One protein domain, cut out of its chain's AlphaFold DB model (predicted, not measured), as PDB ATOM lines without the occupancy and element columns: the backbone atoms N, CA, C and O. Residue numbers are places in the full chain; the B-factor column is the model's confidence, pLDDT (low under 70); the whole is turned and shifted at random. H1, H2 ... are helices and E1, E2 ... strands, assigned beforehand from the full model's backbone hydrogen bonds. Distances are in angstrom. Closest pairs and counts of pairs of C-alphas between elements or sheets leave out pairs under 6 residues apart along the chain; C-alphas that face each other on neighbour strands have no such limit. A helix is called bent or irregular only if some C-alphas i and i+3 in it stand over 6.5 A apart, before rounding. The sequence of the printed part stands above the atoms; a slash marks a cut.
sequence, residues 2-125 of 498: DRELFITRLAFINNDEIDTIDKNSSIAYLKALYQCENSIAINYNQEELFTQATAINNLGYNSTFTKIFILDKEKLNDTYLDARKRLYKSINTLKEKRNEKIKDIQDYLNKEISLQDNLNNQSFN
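What this domain is: This is residues 2 to 125 of the 498 residues of the protein "Lipase family protein" of Campylobacter jejuni subsp. jejuni BH-01-0142 (UniProt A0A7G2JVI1). A small head of four short helices and a two-stranded ribbon stands at one end of a very long straight helix, H5, which sticks out of the head as an arm with its residues 93 to 115. In the head, H2 packs on the ribbon strand E2 and on the beginning of H5, and the hairpin of H3 and H4 packs on H2 through H4. The printed part has 124 residues with five named helices and two named strands, in the order E1, H1, H2, E2, H3, H4, H5; the sheet has the order E1 - E2 and is antiparallel. The class is mostly helix, and the whole is extended, with a radius of gyration of the C-alphas of 21.3 A. The C-alphas span 68 by 47 by 27 A, and the arm makes the length.

How they stand to each other: E1, residues 9 to 12, and E2, residues 39 to 42, are antiparallel neighbours with 146 degrees between their directions. N 9 and O 42 are 2.9 A apart, within hydrogen-bond range, as are N 40 and O 11, also at 2.9 A. H1, residues 15 to 20, follows E1 over a tight link of 2 residues. H1 and H2, residues 27 to 35, are close but not clearly touching; their closest C-alphas, those of Ile 18 and Leu 33, are 6.9 A apart. Between H2 and E2, 5 pairs of C-alphas are within 8 A, the closest being those of Ala 28 and Ile 40 at 6.1 A, while E1 and H2 are apart. H3, residues 52 to 59, and H4, residues 64 to 71, form a helical hairpin; they touch at a shallow tilt of 24 degrees, opposite ways, with the closest C-alphas, Ile 56 and Thr 66, 6.7 A apart. H2 and H4 touch at a shallow tilt of 27 degrees, opposite ways, closest at the C-alphas of Leu 30 and Phe 69, 7.2 A. H5, residues 78 to 117, touches H2 with residues 84 to 88 alone, at a steep tilt of 67 degrees, only just short of about perpendicular; the closest C-alphas, Leu 33 and Tyr 88, are 6.4 A apart. H5 and H1 only just touch, with 3 pairs of C-alphas within 8 A, through residues 85 to 89 of H5 alone; the closest C-alphas are Ile 18 and Lys 85, 6.6 A. The helix packing is mostly aligned: 3 of the 4 pairs of helices that touch are at a shallow tilt. H3 and H5 are apart, and so are H4 and H5. In H1, H2, H3 and H5 every O i to N i+4 pair is within hydrogen-bond range; in H4, 3 of 4 are.

Where its parts are: E1 begins at C-alpha 9, at (-20.430, 70.640, 51.892). H2, 9 residues, measures 11.8 A from first to last C-alpha, H3 10.3 A and H4 10.0 A. H4 is neither bent nor irregular, but only just: C-alphas 68 and 71 are 6.2 A apart. H5, 40 residues, measures 57.5 A, from C-alpha 78 at (-12.875, 98.774, 58.177) to C-alpha 117 at (-27.287, 50.255, 85.366).

The domain as a whole: The two C-alphas farthest apart are those of Glu 74 and Asn 120, 69.2 A. Residues 117 to 123 stand free, as do residues 93 to 115. The printed part has no cut, and no link is long. The mean pLDDT of the printed part is 84.1; residues 2 to 7 and 112 to 125 are under 70 in this model.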
ATOM      1  N   ASP A   2     -22.989  61.555  33.838       42.50
ATOM      2  CA  ASP A   2     -22.876  61.377  35.279       42.50
ATOM      3  C   ASP A   2     -23.752  62.399  35.990       42.50
ATOM      4  O   ASP A   2     -23.624  63.607  35.794       42.50
ATOM      5  N   ARG A   3     -24.681  61.900  36.808       46.75
ATOM      6  CA  ARG A   3     -25.293  62.705  37.858       46.75
ATOM      7  C   ARG A   3     -24.208  62.929  38.903       46.75
ATOM      8  O   ARG A   3     -24.138  62.175  39.870       46.75
ATOM      9  N   GLU A   4     -23.358  63.930  38.705       50.19
ATOM     10  CA  GLU A   4     -22.665  64.535  39.837       50.19
ATOM     11  C   GLU A   4     -23.757  64.964  40.820       50.19
ATOM     12  O   GLU A   4     -24.547  65.874  40.551       50.19
ATOM     13  N   LEU A   5     -23.901  64.221  41.920       49.47
ATOM     14  CA  LEU A   5     -24.728  64.666  43.027       49.47
ATOM     15  C   LEU A   5     -24.194  66.047  43.425       49.47
ATOM     16  O   LEU A   5     -23.037  66.161  43.826       49.47
ATOM     17  N   PHE A   6     -25.039  67.074  43.351       55.59
ATOM     18  CA  PHE A   6     -24.811  68.357  44.013       55.59
ATOM     19  C   PHE A   6     -24.780  68.118  45.532       55.59
ATOM     20  O   PHE A   6     -25.767  68.324  46.235       55.59
ATOM     21  N   ILE A   7     -23.666  67.596  46.047       67.38
ATOM     22  CA  ILE A   7     -23.438  67.445  47.481       67.38
ATOM     23  C   ILE A   7     -22.899  68.781  47.976       67.38
ATOM     24  O   ILE A   7     -21.724  69.097  47.789       67.38
ATOM     25  N   THR A   8     -23.765  69.557  48.620       79.06
ATOM     26  CA  THR A   8     -23.351  70.720  49.406       79.06
ATOM     27  C   THR A   8     -22.503  70.251  50.585       79.06
ATOM     28  O   THR A   8     -22.930  69.398  51.365       79.06
ATOM     29  N   ARG A   9     -21.307  70.819  50.729       87.00
ATOM     30  CA  ARG A   9     -20.430  70.640  51.892       87.00
ATOM     31  C   ARG A   9     -20.306  71.956  52.654       87.00
ATOM     32  O   ARG A   9     -20.540  73.025  52.097       87.00
ATOM     33  N   LEU A  10     -19.934  71.865  53.928       90.06
ATOM     34  CA  LEU A  10     -19.621  73.022  54.764       90.06
ATOM     35  C   LEU A  10     -18.105  73.132  54.924       90.06
ATOM     36  O   LEU A  10     -17.465  72.176  55.361       90.06
ATOM     37  N   ALA A  11     -17.546  74.290  54.580       90.75
ATOM     38  CA  ALA A  11     -16.191  74.669  54.960       90.75
ATOM     39  C   ALA A  11     -16.285  75.495  56.244       90.75
ATOM     40  O   ALA A  11     -16.994  76.499  56.260       90.75
ATOM     41  N   PHE A  12     -15.640  75.054  57.323       90.88
ATOM     42  CA  PHE A  12     -15.674  75.760  58.604       90.88
ATOM     43  C   PHE A  12     -14.680  76.917  58.618       90.88
ATOM     44  O   PHE A  12     -13.582  76.778  58.091       90.88
ATOM     45  N   ILE A  13     -15.080  78.022  59.245       91.00
ATOM     46  CA  ILE A  13     -14.306  79.258  59.352       91.00
ATOM     47  C   ILE A  13     -13.951  79.484  60.822       91.00
ATOM     48  O   ILE A  13     -14.828  79.456  61.694       91.00
ATOM     49  N   ASN A  14     -12.671  79.720  61.100       86.75
ATOM     50  CA  ASN A  14     -12.177  80.029  62.444       86.75
ATOM     51  C   ASN A  14     -12.029  81.547  62.697       86.75
ATOM     52  O   ASN A  14     -12.279  82.377  61.824       86.75
ATOM     53  N   ASN A  15     -11.655  81.929  63.924       87.81
ATOM     54  CA  ASN A  15     -11.519  83.341  64.300       87.81
ATOM     55  C   ASN A  15     -10.368  84.061  63.571       87.81
ATOM     56  O   ASN A  15     -10.503  85.254  63.308       87.81
ATOM     57  N   ASP A  16      -9.285  83.360  63.225       89.81
ATOM     58  CA  ASP A  16      -8.141  83.948  62.520       89.81
ATOM     59  C   ASP A  16      -8.524  84.288  61.070       89.81
ATOM     60  O   ASP A  16      -8.248  85.383  60.588       89.81
ATOM     61  N   GLU A  17      -9.249  83.394  60.393       92.38
ATOM     62  CA  GLU A  17      -9.795  83.640  59.052       92.38
ATOM     63  C   GLU A  17     -10.763  84.830  59.038       92.38
ATOM     64  O   GLU A  17     -10.717  85.654  58.127       92.38
ATOM     65  N   ILE A  18     -11.601  84.972  60.068       94.50
ATOM     66  CA  ILE A  18     -12.526  86.107  60.213       94.50
ATOM     67  C   ILE A  18     -11.782  87.438  60.311       94.50
ATOM     68  O   ILE A  18     -12.236  88.434  59.743       94.50
ATOM     69  N   ASP A  19     -10.639  87.471  60.994       95.19
ATOM     70  CA  ASP A  19      -9.848  88.694  61.130       95.19
ATOM     71  C   ASP A  19      -9.274  89.167  59.792       95.19
ATOM     72  O   ASP A  19      -9.159  90.376  59.573       95.19
ATOM     73  N   THR A  20      -9.024  88.239  58.864       95.56
ATOM     74  CA  THR A  20      -8.563  88.551  57.502       95.56
ATOM     75  C   THR A  20      -9.653  89.063  56.564       95.56
ATOM     76  O   THR A  20      -9.323  89.602  55.509       95.56
ATOM     77  N   ILE A  21     -10.936  88.942  56.930       96.19
ATOM     78  CA  ILE A  21     -12.029  89.379  56.057       96.19
ATOM     79  C   ILE A  21     -11.977  90.896  55.876       96.19
ATOM     80  O   ILE A  21     -11.978  91.669  56.838       96.19
ATOM     81  N   ASP A  22     -12.005  91.318  54.624       95.56
ATOM     82  CA  ASP A  22     -12.029  92.709  54.191       95.56
ATOM     83  C   ASP A  22     -13.154  92.935  53.168       95.56
ATOM     84  O   ASP A  22     -13.920  92.026  52.829       95.56
ATOM     85  N   LYS A  23     -13.262  94.154  52.632       94.88
ATOM     86  CA  LYS A  23     -14.273  94.453  51.611       94.88
ATOM     87  C   LYS A  23     -14.087  93.655  50.315       94.88
ATOM     88  O   LYS A  23     -15.052  93.512  49.576       94.88
ATOM     89  N   ASN A  24     -12.887  93.156  50.009       95.00
ATOM     90  CA  ASN A  24     -12.586  92.438  48.766       95.00
ATOM     91  C   ASN A  24     -12.854  90.936  48.869       95.00
ATOM     92  O   ASN A  24     -12.948  90.263  47.841       95.00
ATOM     93  N   SER A  25     -13.024  90.435  50.090       95.31
ATOM     94  CA  SER A  25     -13.384  89.055  50.383       95.31
ATOM     95  C   SER A  25     -14.646  88.624  49.628       95.31
ATOM     96  O   SER A  25     -15.481  89.440  49.206       95.31
ATOM     97  N   SER A  26     -14.774  87.316  49.420       95.31
ATOM     98  CA  SER A  26     -15.888  86.770  48.655       95.31
ATOM     99  C   SER A  26     -17.231  86.996  49.357       95.31
ATOM    100  O   SER A  26     -17.319  87.214  50.570       95.31
ATOM    101  N   ILE A  27     -18.318  86.924  48.586       95.38
ATOM    102  CA  ILE A  27     -19.675  87.118  49.113       95.38
ATOM    103  C   ILE A  27     -20.035  86.033  50.140       95.38
ATOM    104  O   ILE A  27     -20.786  86.316  51.077       95.38
ATOM    105  N   ALA A  28     -19.473  84.826  50.021       95.00
ATOM    106  CA  ALA A  28     -19.665  83.755  50.989       95.00
ATOM    107  C   ALA A  28     -19.051  84.106  52.354       95.00
ATOM    108  O   ALA A  28     -19.747  84.028  53.369       95.00
ATOM    109  N   TYR A  29     -17.797  84.572  52.385       95.81
ATOM    110  CA  TYR A  29     -17.135  85.002  53.624       95.81
ATOM    111  C   TYR A  29     -17.800  86.244  54.234       95.81
ATOM    112  O   TYR A  29     -18.038  86.290  55.441       95.81
ATOM    113  N   LEU A  30     -18.201  87.220  53.412       95.81
ATOM    114  CA  LEU A  30     -18.946  88.395  53.883       95.81
ATOM    115  C   LEU A  30     -20.308  88.012  54.481       95.81
ATOM    116  O   LEU A  30     -20.713  88.576  55.501       95.81
ATOM    117  N   LYS A  31     -21.009  87.026  53.897       94.19
ATOM    118  CA  LYS A  31     -22.233  86.461  54.488       94.19
ATOM    119  C   LYS A  31     -21.943  85.793  55.822       94.19
ATOM    120  O   LYS A  31     -22.684  86.050  56.767       94.19
ATOM    121  N   ALA A  32     -20.905  84.963  55.901       94.12
ATOM    122  CA  ALA A  32     -20.548  84.268  57.132       94.12
ATOM    123  C   ALA A  32     -20.243  85.255  58.267       94.12
ATOM    124  O   ALA A  32     -20.809  85.137  59.355       94.12
ATOM    125  N   LEU A  33     -19.459  86.300  57.981       95.88
ATOM    126  CA  LEU A  33     -19.193  87.397  58.911       95.88
ATOM    127  C   LEU A  33     -20.488  88.100  59.343       95.88
ATOM    128  O   LEU A  33     -20.749  88.263  60.533       95.88
ATOM    129  N   TYR A  34     -21.320  88.504  58.383       95.00
ATOM    130  CA  TYR A  34     -22.548  89.249  58.656       95.00
ATOM    131  C   TYR A  34     -23.578  88.444  59.460       95.00
ATOM    132  O   TYR A  34     -24.192  88.984  60.379       95.00
ATOM    133  N   GLN A  35     -23.759  87.164  59.127       91.38
ATOM    134  CA  GLN A  35     -24.697  86.263  59.804       91.38
ATOM    135  C   GLN A  35     -24.126  85.641  61.080       91.38
ATOM    136  O   GLN A  35     -24.841  84.949  61.802       91.38
ATOM    137  N   CYS A  36     -22.848  85.887  61.370       92.00
ATOM    138  CA  CYS A  36     -22.138  85.237  62.461       92.00
ATOM    139  C   CYS A  36     -22.194  83.700  62.349       92.00
ATOM    140  O   CYS A  36     -22.473  83.000  63.325       92.00
ATOM    141  N   GLU A  37     -21.986  83.181  61.134       89.00
ATOM    142  CA  GLU A  37     -21.965  81.753  60.795       89.00
ATOM    143  C   GLU A  37     -20.525  81.233  60.731       89.00
ATOM    144  O   GLU A  37     -19.668  81.831  60.091       89.00
ATOM    145  N   ASN A  38     -20.269  80.068  61.325       89.06
ATOM    146  CA  ASN A  38     -18.919  79.503  61.437       89.06
ATOM    147  C   ASN A  38     -18.567  78.621  60.233       89.06
ATOM    148  O   ASN A  38     -17.694  77.760  60.325       89.06
ATOM    149  N   SER A  39     -19.307  78.749  59.133       90.75
ATOM    150  CA  SER A  39     -19.118  77.927  57.946       90.75
ATOM    151  C   SER A  39     -19.727  78.554  56.702       90.75
ATOM    152  O   SER A  39     -20.761  79.214  56.790       90.75
ATOM    153  N   ILE A  40     -19.158  78.238  55.543       92.69
ATOM    154  CA  ILE A  40     -19.702  78.554  54.218       92.69
ATOM    155  C   ILE A  40     -20.057  77.284  53.449       92.69
ATOM    156  O   ILE A  40     -19.470  76.222  53.654       92.69
ATOM    157  N   ALA A  41     -21.030  77.400  52.548       90.38
ATOM    158  CA  ALA A  41     -21.442  76.311  51.676       90.38
ATOM    159  C   ALA A  41     -20.550  76.251  50.425       90.38
ATOM    160  O   ALA A  41     -20.437  77.241  49.698       90.38
ATOM    161  N   ILE A  42     -19.967  75.082  50.161       91.62
ATOM    162  CA  ILE A  42     -19.104  74.804  49.006       91.62
ATOM    163  C   ILE A  42     -19.576  73.552  48.254       91.62
ATOM    164  O   ILE A  42     -20.242  72.681  48.828       91.62
ATOM    165  N   ASN A  43     -19.243  73.453  46.968       89.25
ATOM    166  CA  ASN A  43     -19.481  72.249  46.169       89.25
ATOM    167  C   ASN A  43     -18.340  71.219  46.328       89.25
ATOM    168  O   ASN A  43     -17.412  71.392  47.122       89.25
ATOM    169  N   TYR A  44     -18.408  70.118  45.571       85.25
ATOM    170  CA  TYR A  44     -17.375  69.075  45.586       85.25
ATOM    171  C   TYR A  44     -15.992  69.590  45.150       85.25
ATOM    172  O   TYR A  44     -14.981  69.155  45.699       85.25
ATOM    173  N   ASN A  45     -15.960  70.561  44.233       88.88
ATOM    174  CA  ASN A  45     -14.749  71.188  43.697       88.88
ATOM    175  C   ASN A  45     -14.197  72.304  44.599       88.88
ATOM    176  O   ASN A  45     -13.287  73.016  44.189       88.88
ATOM    177  N   GLN A  46     -14.727  72.454  45.821       87.00
ATOM    178  CA  GLN A  46     -14.390  73.526  46.766       87.00
ATOM    179  C   GLN A  46     -14.761  74.937  46.284       87.00
ATOM    180  O   GLN A  46     -14.285  75.925  46.835       87.00
ATOM    181  N   GLU A  47     -15.649  75.052  45.298       90.56
ATOM    182  CA  GLU A  47     -16.158  76.345  44.850       90.56
ATOM    183  C   GLU A  47     -17.309  76.802  45.749       90.56
ATOM    184  O   GLU A  47     -18.166  76.012  46.164       90.56
ATOM    185  N   GLU A  48     -17.345  78.099  46.031       93.56
ATOM    186  CA  GLU A  48     -18.361  78.722  46.872       93.56
ATOM    187  C   GLU A  48     -19.742  78.688  46.213       93.56
ATOM    188  O   GLU A  48     -19.933  79.131  45.080       93.56
ATOM    189  N   LEU A  49     -20.746  78.225  46.959       89.69
ATOM    190  CA  LEU A  49     -22.126  78.171  46.469       89.69
ATOM    191  C   LEU A  49     -22.871  79.501  46.639       89.69
ATOM    192  O   LEU A  49     -23.856  79.741  45.944       89.69
ATOM    193  N   PHE A  50     -22.421  80.364  47.557       91.38
ATOM    194  CA  PHE A  50     -23.050  81.658  47.829       91.38
ATOM    195  C   PHE A  50     -22.304  82.803  47.130       91.38
ATOM    196  O   PHE A  50     -21.451  83.478  47.699       91.38
ATOM    197  N   THR A  51     -22.658  83.020  45.867       92.69
ATOM    198  CA  THR A  51     -22.131  84.074  44.991       92.69
ATOM    199  C   THR A  51     -23.027  85.316  44.977       92.69
ATOM    200  O   THR A  51     -24.182  85.271  45.408       92.69
ATOM    201  N   GLN A  52     -22.550  86.417  44.385       92.50
ATOM    202  CA  GLN A  52     -23.355  87.627  44.160       92.50
ATOM    203  C   GLN A  52     -24.674  87.334  43.426       92.50
ATOM    204  O   GLN A  52     -25.726  87.822  43.839       92.50
ATOM    205  N   ALA A  53     -24.640  86.506  42.376       91.75
ATOM    206  CA  ALA A  53     -25.836  86.134  41.622       91.75
ATOM    207  C   ALA A  53     -26.845  85.389  42.510       91.75
ATOM    208  O   ALA A  53     -28.026  85.733  42.536       91.75
ATOM    209  N   THR A  54     -26.377  84.417  43.300       90.25
ATOM    210  CA  THR A  54     -27.256  83.688  44.229       90.25
ATOM    211  C   THR A  54     -27.780  84.572  45.357       90.25
ATOM    212  O   THR A  54     -28.931  84.425  45.749       90.25
ATOM    213  N   ALA A  55     -26.990  85.529  45.849       88.31
ATOM    214  CA  ALA A  55     -27.424  86.470  46.873       88.31
ATOM    215  C   ALA A  55     -28.556  87.371  46.361       88.31
ATOM    216  O   ALA A  55     -29.574  87.507  47.034       88.31
ATOM    217  N   ILE A  56     -28.427  87.920  45.147       90.62
ATOM    218  CA  ILE A  56     -29.482  88.726  44.515       90.62
ATOM    219  C   ILE A  56     -30.737  87.880  44.277       90.62
ATOM    220  O   ILE A  56     -31.832  88.316  44.627       90.62
ATOM    221  N   ASN A  57     -30.588  86.666  43.740       89.88
ATOM    222  CA  ASN A  57     -31.721  85.792  43.433       89.88
ATOM    223  C   ASN A  57     -32.459  85.307  44.691       89.88
ATOM    224  O   ASN A  57     -33.685  85.242  44.688       89.88
ATOM    225  N   ASN A  58     -31.728  84.984  45.763       87.50
ATOM    226  CA  ASN A  58     -32.304  84.379  46.967       87.50
ATOM    227  C   ASN A  58     -32.755  85.416  48.006       87.50
ATOM    228  O   ASN A  58     -33.726  85.174  48.715       87.50
ATOM    229  N   LEU A  59     -32.044  86.542  48.136       88.25
ATOM    230  CA  LEU A  59     -32.328  87.565  49.153       88.25
ATOM    231  C   LEU A  59     -33.039  88.800  48.582       88.25
ATOM    232  O   LEU A  59     -33.676  89.541  49.331       88.25
ATOM    233  N   GLY A  60     -32.921  89.046  47.275       89.69
ATOM    234  CA  GLY A  60     -33.458  90.232  46.613       89.69
ATOM    235  C   GLY A  60     -32.674  91.519  46.896       89.69
ATOM    236  O   GLY A  60     -31.833  91.597  47.795       89.69
ATOM    237  N   TYR A  61     -32.979  92.569  46.127       87.56
ATOM    238  CA  TYR A  61     -32.330  93.887  46.230       87.56
ATOM    239  C   TYR A  61     -32.666  94.650  47.516       87.56
ATOM    240  O   TYR A  61     -31.886  95.487  47.960       87.56
ATOM    241  N   ASN A  62     -33.807  94.342  48.136       85.12
ATOM    242  CA  ASN A  62     -34.256  95.014  49.355       85.12
ATOM    243  C   ASN A  62     -33.624  94.443  50.632       85.12
ATOM    244  O   ASN A  62     -33.744  95.060  51.687       85.12
ATOM    245  N   SER A  63     -32.955  93.286  50.554       89.75
ATOM    246  CA  SER A  63     -32.242  92.709  51.693       89.75
ATOM    247  C   SER A  63     -31.123  93.635  52.162       89.75
ATOM    248  O   SER A  63     -30.303  94.082  51.358       89.75
ATOM    249  N   THR A  64     -31.033  93.857  53.476       91.56
ATOM    250  CA  THR A  64     -29.946  94.632  54.092       91.56
ATOM    251  C   THR A  64     -28.570  94.087  53.706       91.56
ATOM    252  O   THR A  64     -27.653  94.859  53.446       91.56
ATOM    253  N   PHE A  65     -28.428  92.761  53.590       93.75
ATOM    254  CA  PHE A  65     -27.178  92.146  53.145       93.75
ATOM    255  C   PHE A  65     -26.821  92.567  51.713       93.75
ATOM    256  O   PHE A  65     -25.699  93.002  51.464       93.75
ATOM    257  N   THR A  66     -27.780  92.483  50.786       93.00
ATOM    258  CA  THR A  66     -27.580  92.869  49.380       93.00
ATOM    259  C   THR A  66     -27.243  94.352  49.259       93.00
ATOM    260  O   THR A  66     -26.306  94.707  48.548       93.00
ATOM    261  N   LYS A  67     -27.950  95.219  49.996       92.19
ATOM    262  CA  LYS A  67     -27.643  96.655  50.041       92.19
ATOM    263  C   LYS A  67     -26.191  96.894  50.459       92.19
ATOM    264  O   LYS A  67     -25.469  97.579  49.749       92.19
ATOM    265  N   ILE A  68     -25.748  96.275  51.552       94.44
ATOM    266  CA  ILE A  68     -24.423  96.518  52.138       94.44
ATOM    267  C   ILE A  68     -23.283  95.912  51.314       94.44
ATOM    268  O   ILE A  68     -22.330  96.607  50.977       94.44
ATOM    269  N   PHE A  69     -23.348  94.611  51.031       95.44
ATOM    270  CA  PHE A  69     -22.196  93.848  50.535       95.44
ATOM    271  C   PHE A  69     -22.174  93.674  49.017       95.44
ATOM    272  O   PHE A  69     -21.209  93.128  48.485       95.44
ATOM    273  N   ILE A  70     -23.224  94.117  48.319       94.00
ATOM    274  CA  ILE A  70     -23.321  94.021  46.859       94.00
ATOM    275  C   ILE A  70     -23.509  95.406  46.241       94.00
ATOM    276  O   ILE A  70     -22.687  95.803  45.422       94.00
ATOM    277  N   LEU A  71     -24.550  96.149  46.631       91.94
ATOM    278  CA  LEU A  71     -24.840  97.460  46.029       91.94
ATOM    279  C   LEU A  71     -23.881  98.550  46.526       91.94
ATOM    280  O   LEU A  71     -23.356  99.319  45.726       91.94
ATOM    281  N   ASP A  72     -23.606  98.570  47.830       91.12
ATOM    282  CA  ASP A  72     -22.767  99.578  48.487       91.12
ATOM    283  C   ASP A  72     -21.381  99.043  48.871       91.12
ATOM    284  O   ASP A  72     -20.705  99.625  49.720       91.12
ATOM    285  N   LYS A  73     -20.934  97.956  48.228       92.44
ATOM    286  CA  LYS A  73     -19.679  97.267  48.557       92.44
ATOM    287  C   LYS A  73     -18.476  98.214  48.589       92.44
ATOM    288  O   LYS A  73     -17.660  98.140  49.499       92.44
ATOM    289  N   GLU A  74     -18.401  99.153  47.648       90.38
ATOM    290  CA  GLU A  74     -17.303 100.126  47.572       90.38
ATOM    291  C   GLU A  74     -17.277 101.132  48.730       90.38
ATOM    292  O   GLU A  74     -16.226 101.698  49.026       90.38
ATOM    293  N   LYS A  75     -18.413 101.338  49.409       88.56
ATOM    294  CA  LYS A  75     -18.526 102.214  50.583       88.56
ATOM    295  C   LYS A  75     -18.249 101.487  51.903       88.56
ATOM    296  O   LYS A  75     -18.232 102.137  52.950       88.56
ATOM    297  N   LEU A  76     -18.052 100.164  51.887       92.44
ATOM    298  CA  LEU A  76     -17.642  99.423  53.079       92.44
ATOM    299  C   LEU A  76     -16.287  99.929  53.570       92.44
ATOM    300  O   LEU A  76     -15.339 100.074  52.798       92.44
ATOM    301  N   ASN A  77     -16.207 100.154  54.876       88.94
ATOM    302  CA  ASN A  77     -14.992 100.561  55.560       88.94
ATOM    303  C   ASN A  77     -14.645  99.575  56.678       88.94
ATOM    304  O   ASN A  77     -15.494  98.807  57.148       88.94
ATOM    305  N   ASP A  78     -13.397  99.649  57.128       94.75
ATOM    306  CA  ASP A  78     -12.875  98.774  58.177       94.75
ATOM    307  C   ASP A  78     -13.612  98.981  59.501       94.75
ATOM    308  O   ASP A  78     -13.833  98.029  60.236       94.75
ATOM    309  N   THR A  79     -14.120 100.188  59.778       96.62
ATOM    310  CA  THR A  79     -14.864 100.457  61.021       96.62
ATOM    311  C   THR A  79     -16.111  99.579  61.151       96.62
ATOM    312  O   THR A  79     -16.348  99.006  62.216       96.62
ATOM    313  N   TYR A  80     -16.899  99.448  60.080       97.44
ATOM    314  CA  TYR A  80     -18.075  98.579  60.066       97.44
ATOM    315  C   TYR A  80     -17.693  97.095  60.065       97.44
ATOM    316  O   TYR A  80     -18.285  96.305  60.804       97.44
ATOM    317  N   LEU A  81     -16.699  96.701  59.259       97.69
ATOM    318  CA  LEU A  81     -16.248  95.307  59.199       97.69
ATOM    319  C   LEU A  81     -15.676  94.843  60.543       97.69
ATOM    320  O   LEU A  81     -16.015  93.758  61.004       97.69
ATOM    321  N   ASP A  82     -14.909  95.682  61.228       97.62
ATOM    322  CA  ASP A  82     -14.359  95.384  62.547       97.62
ATOM    323  C   ASP A  82     -15.449  95.275  63.615       97.62
ATOM    324  O   ASP A  82     -15.386  94.391  64.470       97.62
ATOM    325  N   ALA A  83     -16.484  96.123  63.557       97.88
ATOM    326  CA  ALA A  83     -17.659  95.979  64.421       97.88
ATOM    327  C   ALA A  83     -18.355  94.627  64.179       97.88
ATOM    328  O   ALA A  83     -18.712  93.923  65.125       97.88
ATOM    329  N   ARG A  84     -18.466  94.194  62.915       97.44
ATOM    330  CA  ARG A  84     -18.997  92.867  62.566       97.44
ATOM    331  C   ARG A  84     -18.109  91.720  63.041       97.44
ATOM    332  O   ARG A  84     -18.644  90.740  63.549       97.44
ATOM    333  N   LYS A  85     -16.782  91.839  62.948       97.62
ATOM    334  CA  LYS A  85     -15.836  90.832  63.466       97.62
ATOM    335  C   LYS A  85     -15.961  90.687  64.982       97.62
ATOM    336  O   LYS A  85     -15.990  89.572  65.498       97.62
ATOM    337  N   ARG A  86     -16.105  91.799  65.711       96.69
ATOM    338  CA  ARG A  86     -16.331  91.780  67.167       96.69
ATOM    339  C   ARG A  86     -17.670  91.146  67.540       96.69
ATOM    340  O   ARG A  86     -17.712  90.337  68.472       96.69
ATOM    341  N   LEU A  87     -18.736  91.450  66.796       96.69
ATOM    342  CA  LEU A  87     -20.037  90.796  66.957       96.69
ATOM    343  C   LEU A  87     -19.940  89.285  66.710       96.69
ATOM    344  O   LEU A  87     -20.395  88.501  67.542       96.69
ATOM    345  N   TYR A  88     -19.291  88.881  65.614       95.19
ATOM    346  CA  TYR A  88     -19.038  87.481  65.270       95.19
ATOM    347  C   TYR A  88     -18.349  86.740  66.418       95.19
ATOM    348  O   TYR A  88     -18.851  85.721  66.895       95.19
ATOM    349  N   LYS A  89     -17.233  87.288  66.915       94.12
ATOM    350  CA  LYS A  89     -16.467  86.700  68.023       94.12
ATOM    351  C   LYS A  89     -17.314  86.589  69.287       94.12
ATOM    352  O   LYS A  89     -17.335  85.537  69.914       94.12
ATOM    353  N   SER A  90     -18.083  87.628  69.610       93.38
ATOM    354  CA  SER A  90     -18.977  87.632  70.773       93.38
ATOM    355  C   SER A  90     -20.054  86.549  70.683       93.38
ATOM    356  O   SER A  90     -20.281  85.815  71.646       93.38
ATOM    357  N   ILE A  91     -20.691  86.400  69.518       89.31
ATOM    358  CA  ILE A  91     -21.674  85.339  69.267       89.31
ATOM    359  C   ILE A  91     -21.020  83.958  69.352       89.31
ATOM    360  O   ILE A  91     -21.609  83.042  69.925       89.31
ATOM    361  N   ASN A  92     -19.803  83.796  68.841       87.06
ATOM    362  CA  ASN A  92     -19.086  82.530  68.938       87.06
ATOM    363  C   ASN A  92     -18.715  82.167  70.369       87.06
ATOM    364  O   ASN A  92     -19.012  81.051  70.780       87.06
ATOM    365  N   THR A  93     -18.213  83.110  71.165       87.88
ATOM    366  CA  THR A  93     -17.979  82.889  72.597       87.88
ATOM    367  C   THR A  93     -19.261  82.472  73.323       87.88
ATOM    368  O   THR A  93     -19.239  81.595  74.185       87.88
ATOM    369  N   LEU A  94     -20.410  83.063  72.973       84.38
ATOM    370  CA  LEU A  94     -21.706  82.662  73.528       84.38
ATOM    371  C   LEU A  94     -22.095  81.233  73.112       84.38
ATOM    372  O   LEU A  94     -22.553  80.455  73.951       84.38
ATOM    373  N   LYS A  95     -21.893  80.868  71.839       80.62
ATOM    374  CA  LYS A  95     -22.139  79.508  71.331       80.62
ATOM    375  C   LYS A  95     -21.225  78.478  71.996       80.62
ATOM    376  O   LYS A  95     -21.711  77.413  72.363       80.62
ATOM    377  N   GLU A  96     -19.942  78.784  72.165       82.69
ATOM    378  CA  GLU A  96     -18.948  77.920  72.810       82.69
ATOM    379  C   GLU A  96     -19.318  77.660  74.268       82.69
ATOM    380  O   GLU A  96     -19.518  76.505  74.634       82.69
ATOM    381  N   LYS A  97     -19.567  78.713  75.059       80.62
ATOM    382  CA  LYS A  97     -20.022  78.580  76.455       80.62
ATOM    383  C   LYS A  97     -21.301  77.754  76.581       80.62
ATOM    384  O   LYS A  97     -21.467  76.991  77.530       80.62
ATOM    385  N   ARG A  98     -22.230  77.905  75.633       75.88
ATOM    386  CA  ARG A  98     -23.443  77.078  75.576       75.88
ATOM    387  C   ARG A  98     -23.107  75.612  75.316       75.88
ATOM    388  O   ARG A  98     -23.665  74.742  75.972       75.88
ATOM    389  N   ASN A  99     -22.229  75.341  74.354       75.88
ATOM    390  CA  ASN A  99     -21.849  73.982  73.984       75.88
ATOM    391  C   ASN A  99     -21.045  73.289  75.098       75.88
ATOM    392  O   ASN A  99     -21.277  72.111  75.344       75.88
ATOM    393  N   GLU A 100     -20.166  74.010  75.801       79.81
ATOM    394  CA  GLU A 100     -19.461  73.522  76.999       79.81
ATOM    395  C   GLU A 100     -20.455  73.104  78.083       79.81
ATOM    396  O   GLU A 100     -20.445  71.955  78.514       79.81
ATOM    397  N   LYS A 101     -21.409  73.979  78.423       75.06
ATOM    398  CA  LYS A 101     -22.483  73.652  79.372       75.06
ATOM    399  C   LYS A 101     -23.306  72.430  78.952       75.06
ATOM    400  O   LYS A 101     -23.658  71.608  79.791       75.06
ATOM    401  N   ILE A 102     -23.635  72.305  77.663       71.69
ATOM    402  CA  ILE A 102     -24.354  71.133  77.136       71.69
ATOM    403  C   ILE A 102     -23.520  69.862  77.327       71.69
ATOM    404  O   ILE A 102     -24.067  68.838  77.735       71.69
ATOM    405  N   LYS A 103     -22.214  69.925  77.054       79.31
ATOM    406  CA  LYS A 103     -21.301  68.794  77.230       79.31
ATOM    407  C   LYS A 103     -21.189  68.387  78.701       79.31
ATOM    408  O   LYS A 103     -21.331  67.206  78.997       79.31
ATOM    409  N   ASP A 104     -21.050  69.349  79.611       77.31
ATOM    410  CA  ASP A 104     -21.004  69.090  81.056       77.31
ATOM    411  C   ASP A 104     -22.280  68.385  81.551       77.31
ATOM    412  O   ASP A 104     -22.209  67.449  82.351       77.31
ATOM    413  N   ILE A 105     -23.457  68.771  81.031       70.56
ATOM    414  CA  ILE A 105     -24.710  68.053  81.313       70.56
ATOM    415  C   ILE A 105     -24.661  66.630  80.774       70.56
ATOM    416  O   ILE A 105     -25.053  65.698  81.475       70.56
ATOM    417  N   GLN A 106     -24.255  66.456  79.517       73.75
ATOM    418  CA  GLN A 106     -24.220  65.139  78.888       73.75
ATOM    419  C   GLN A 106     -23.306  64.189  79.669       73.75
ATOM    420  O   GLN A 106     -23.698  63.054  79.939       73.75
ATOM    421  N   ASP A 107     -22.144  64.669  80.110       79.31
ATOM    422  CA  ASP A 107     -21.204  63.901  80.927       79.31
ATOM    423  C   ASP A 107     -21.796  63.556  82.307       79.31
ATOM    424  O   ASP A 107     -21.666  62.417  82.769       79.31
ATOM    425  N   TYR A 108     -22.516  64.491  82.946       76.00
ATOM    426  CA  TYR A 108     -23.246  64.230  84.192       76.00
ATOM    427  C   TYR A 108     -24.332  63.152  84.022       76.00
ATOM    428  O   TYR A 108     -24.382  62.198  84.800       76.00
ATOM    429  N   LEU A 109     -25.169  63.269  82.985       70.75
ATOM    430  CA  LEU A 109     -26.247  62.318  82.696       70.75
ATOM    431  C   LEU A 109     -25.702  60.922  82.384       70.75
ATOM    432  O   LEU A 109     -26.201  59.940  82.929       70.75
ATOM    433  N   ASN A 110     -24.647  60.826  81.571       76.12
ATOM    434  CA  ASN A 110     -23.998  59.552  81.256       76.12
ATOM    435  C   ASN A 110     -23.458  58.863  82.519       76.12
ATOM    436  O   ASN A 110     -23.574  57.644  82.664       76.12
ATOM    437  N   LYS A 111     -22.908  59.637  83.466       78.44
ATOM    438  CA  LYS A 111     -22.431  59.116  84.751       78.44
ATOM    439  C   LYS A 111     -23.577  58.599  85.625       78.44
ATOM    440  O   LYS A 111     -23.456  57.505  86.170       78.44
ATOM    441  N   GLU A 112     -24.682  59.333  85.739       68.38
ATOM    442  CA  GLU A 112     -25.867  58.893  86.498       68.38
ATOM    443  C   GLU A 112     -26.506  57.633  85.885       68.38
ATOM    444  O   GLU A 112     -26.793  56.686  86.616       68.38
ATOM    445  N   ILE A 113     -26.634  57.556  84.553       67.81
ATOM    446  CA  ILE A 113     -27.123  56.353  83.849       67.81
ATOM    447  C   ILE A 113     -26.224  55.148  84.163       67.81
ATOM    448  O   ILE A 113     -26.714  54.096  84.567       67.81
ATOM    449  N   SER A 114     -24.899  55.322  84.094       67.75
ATOM    450  CA  SER A 114     -23.955  54.246  84.423       67.75
ATOM    451  C   SER A 114     -24.062  53.764  85.879       67.75
ATOM    452  O   SER A 114     -23.820  52.595  86.167       67.75
ATOM    453  N   LEU A 115     -24.438  54.639  86.819       66.31
ATOM    454  CA  LEU A 115     -24.655  54.272  88.221       66.31
ATOM    455  C   LEU A 115     -25.980  53.518  88.415       66.31
ATOM    456  O   LEU A 115     -26.030  52.597  89.228       66.31
ATOM    457  N   GLN A 116     -27.025  53.863  87.656       61.47
ATOM    458  CA  GLN A 116     -28.318  53.167  87.675       61.47
ATOM    459  C   GLN A 116     -28.227  51.748  87.099       61.47
ATOM    460  O   GLN A 116     -28.751  50.814  87.713       61.47
ATOM    461  N   ASP A 117     -27.500  51.568  85.993       59.16
ATOM    462  CA  ASP A 117     -27.287  50.255  85.366       59.16
ATOM    463  C   ASP A 117     -26.548  49.274  86.297       59.16
ATOM    464  O   ASP A 117     -26.762  48.063  86.239       59.16
ATOM    465  N   ASN A 118     -25.723  49.791  87.216       60.28
ATOM    466  CA  ASN A 118     -24.983  48.994  88.199       60.28
ATOM    467  C   ASN A 118     -25.803  48.596  89.448       60.28
ATOM    468  O   ASN A 118     -25.327  47.785  90.244       60.28
ATOM    469  N   LEU A 119     -27.010  49.143  89.654       57.84
ATOM    470  CA  LEU A 119     -27.755  49.039  90.923       57.84
ATOM    471  C   LEU A 119     -29.113  48.308  90.852       57.84
ATOM    472  O   LEU A 119     -29.827  48.295  91.849       57.84
ATOM    473  N   ASN A 120     -29.465  47.642  89.743       53.56
ATOM    474  CA  ASN A 120     -30.707  46.856  89.593       53.56
ATOM    475  C   ASN A 120     -31.972  47.565  90.135       53.56
ATOM    476  O   ASN A 120     -32.541  47.170  91.152       53.56
ATOM    477  N   ASN A 121     -32.452  48.580  89.407       53.75
ATOM    478  CA  ASN A 121     -33.828  49.099  89.478       53.75
ATOM    479  C   ASN A 121     -34.407  49.326  90.892       53.75
ATOM    480  O   ASN A 121     -35.516  48.881  91.197       53.75
ATOM    481  N   GLN A 122     -33.721  50.092  91.743       49.38
ATOM    482  CA  GLN A 122     -34.418  50.850  92.785       49.38
ATOM    483  C   GLN A 122     -34.719  52.252  92.261       49.38
ATOM    484  O   GLN A 122     -33.813  53.005  91.910       49.38
ATOM    485  N   SER A 123     -36.010  52.589  92.188       49.78
ATOM    486  CA  SER A 123     -36.497  53.897  91.760       49.78
ATOM    487  C   SER A 123     -35.991  54.980  92.716       49.78
ATOM    488  O   SER A 123     -36.601  55.246  93.757       49.78
ATOM    489  N   PHE A 124     -34.877  55.620  92.373       44.25
ATOM    490  CA  PHE A 124     -34.475  56.857  93.020       44.25
ATOM    491  C   PHE A 124     -35.414  57.960  92.542       44.25
ATOM    492  O   PHE A 124     -35.225  58.572  91.497       44.25
ATOM    493  N   ASN A 125     -36.451  58.210  93.337       49.06
ATOM    494  CA  ASN A 125     -37.429  59.282  93.144       49.06
ATOM    495  C   ASN A 125     -36.865  60.669  93.528       49.06
ATOM    496  O   ASN A 125     -37.587  61.585  93.914       49.06
TER     497      ASN A 125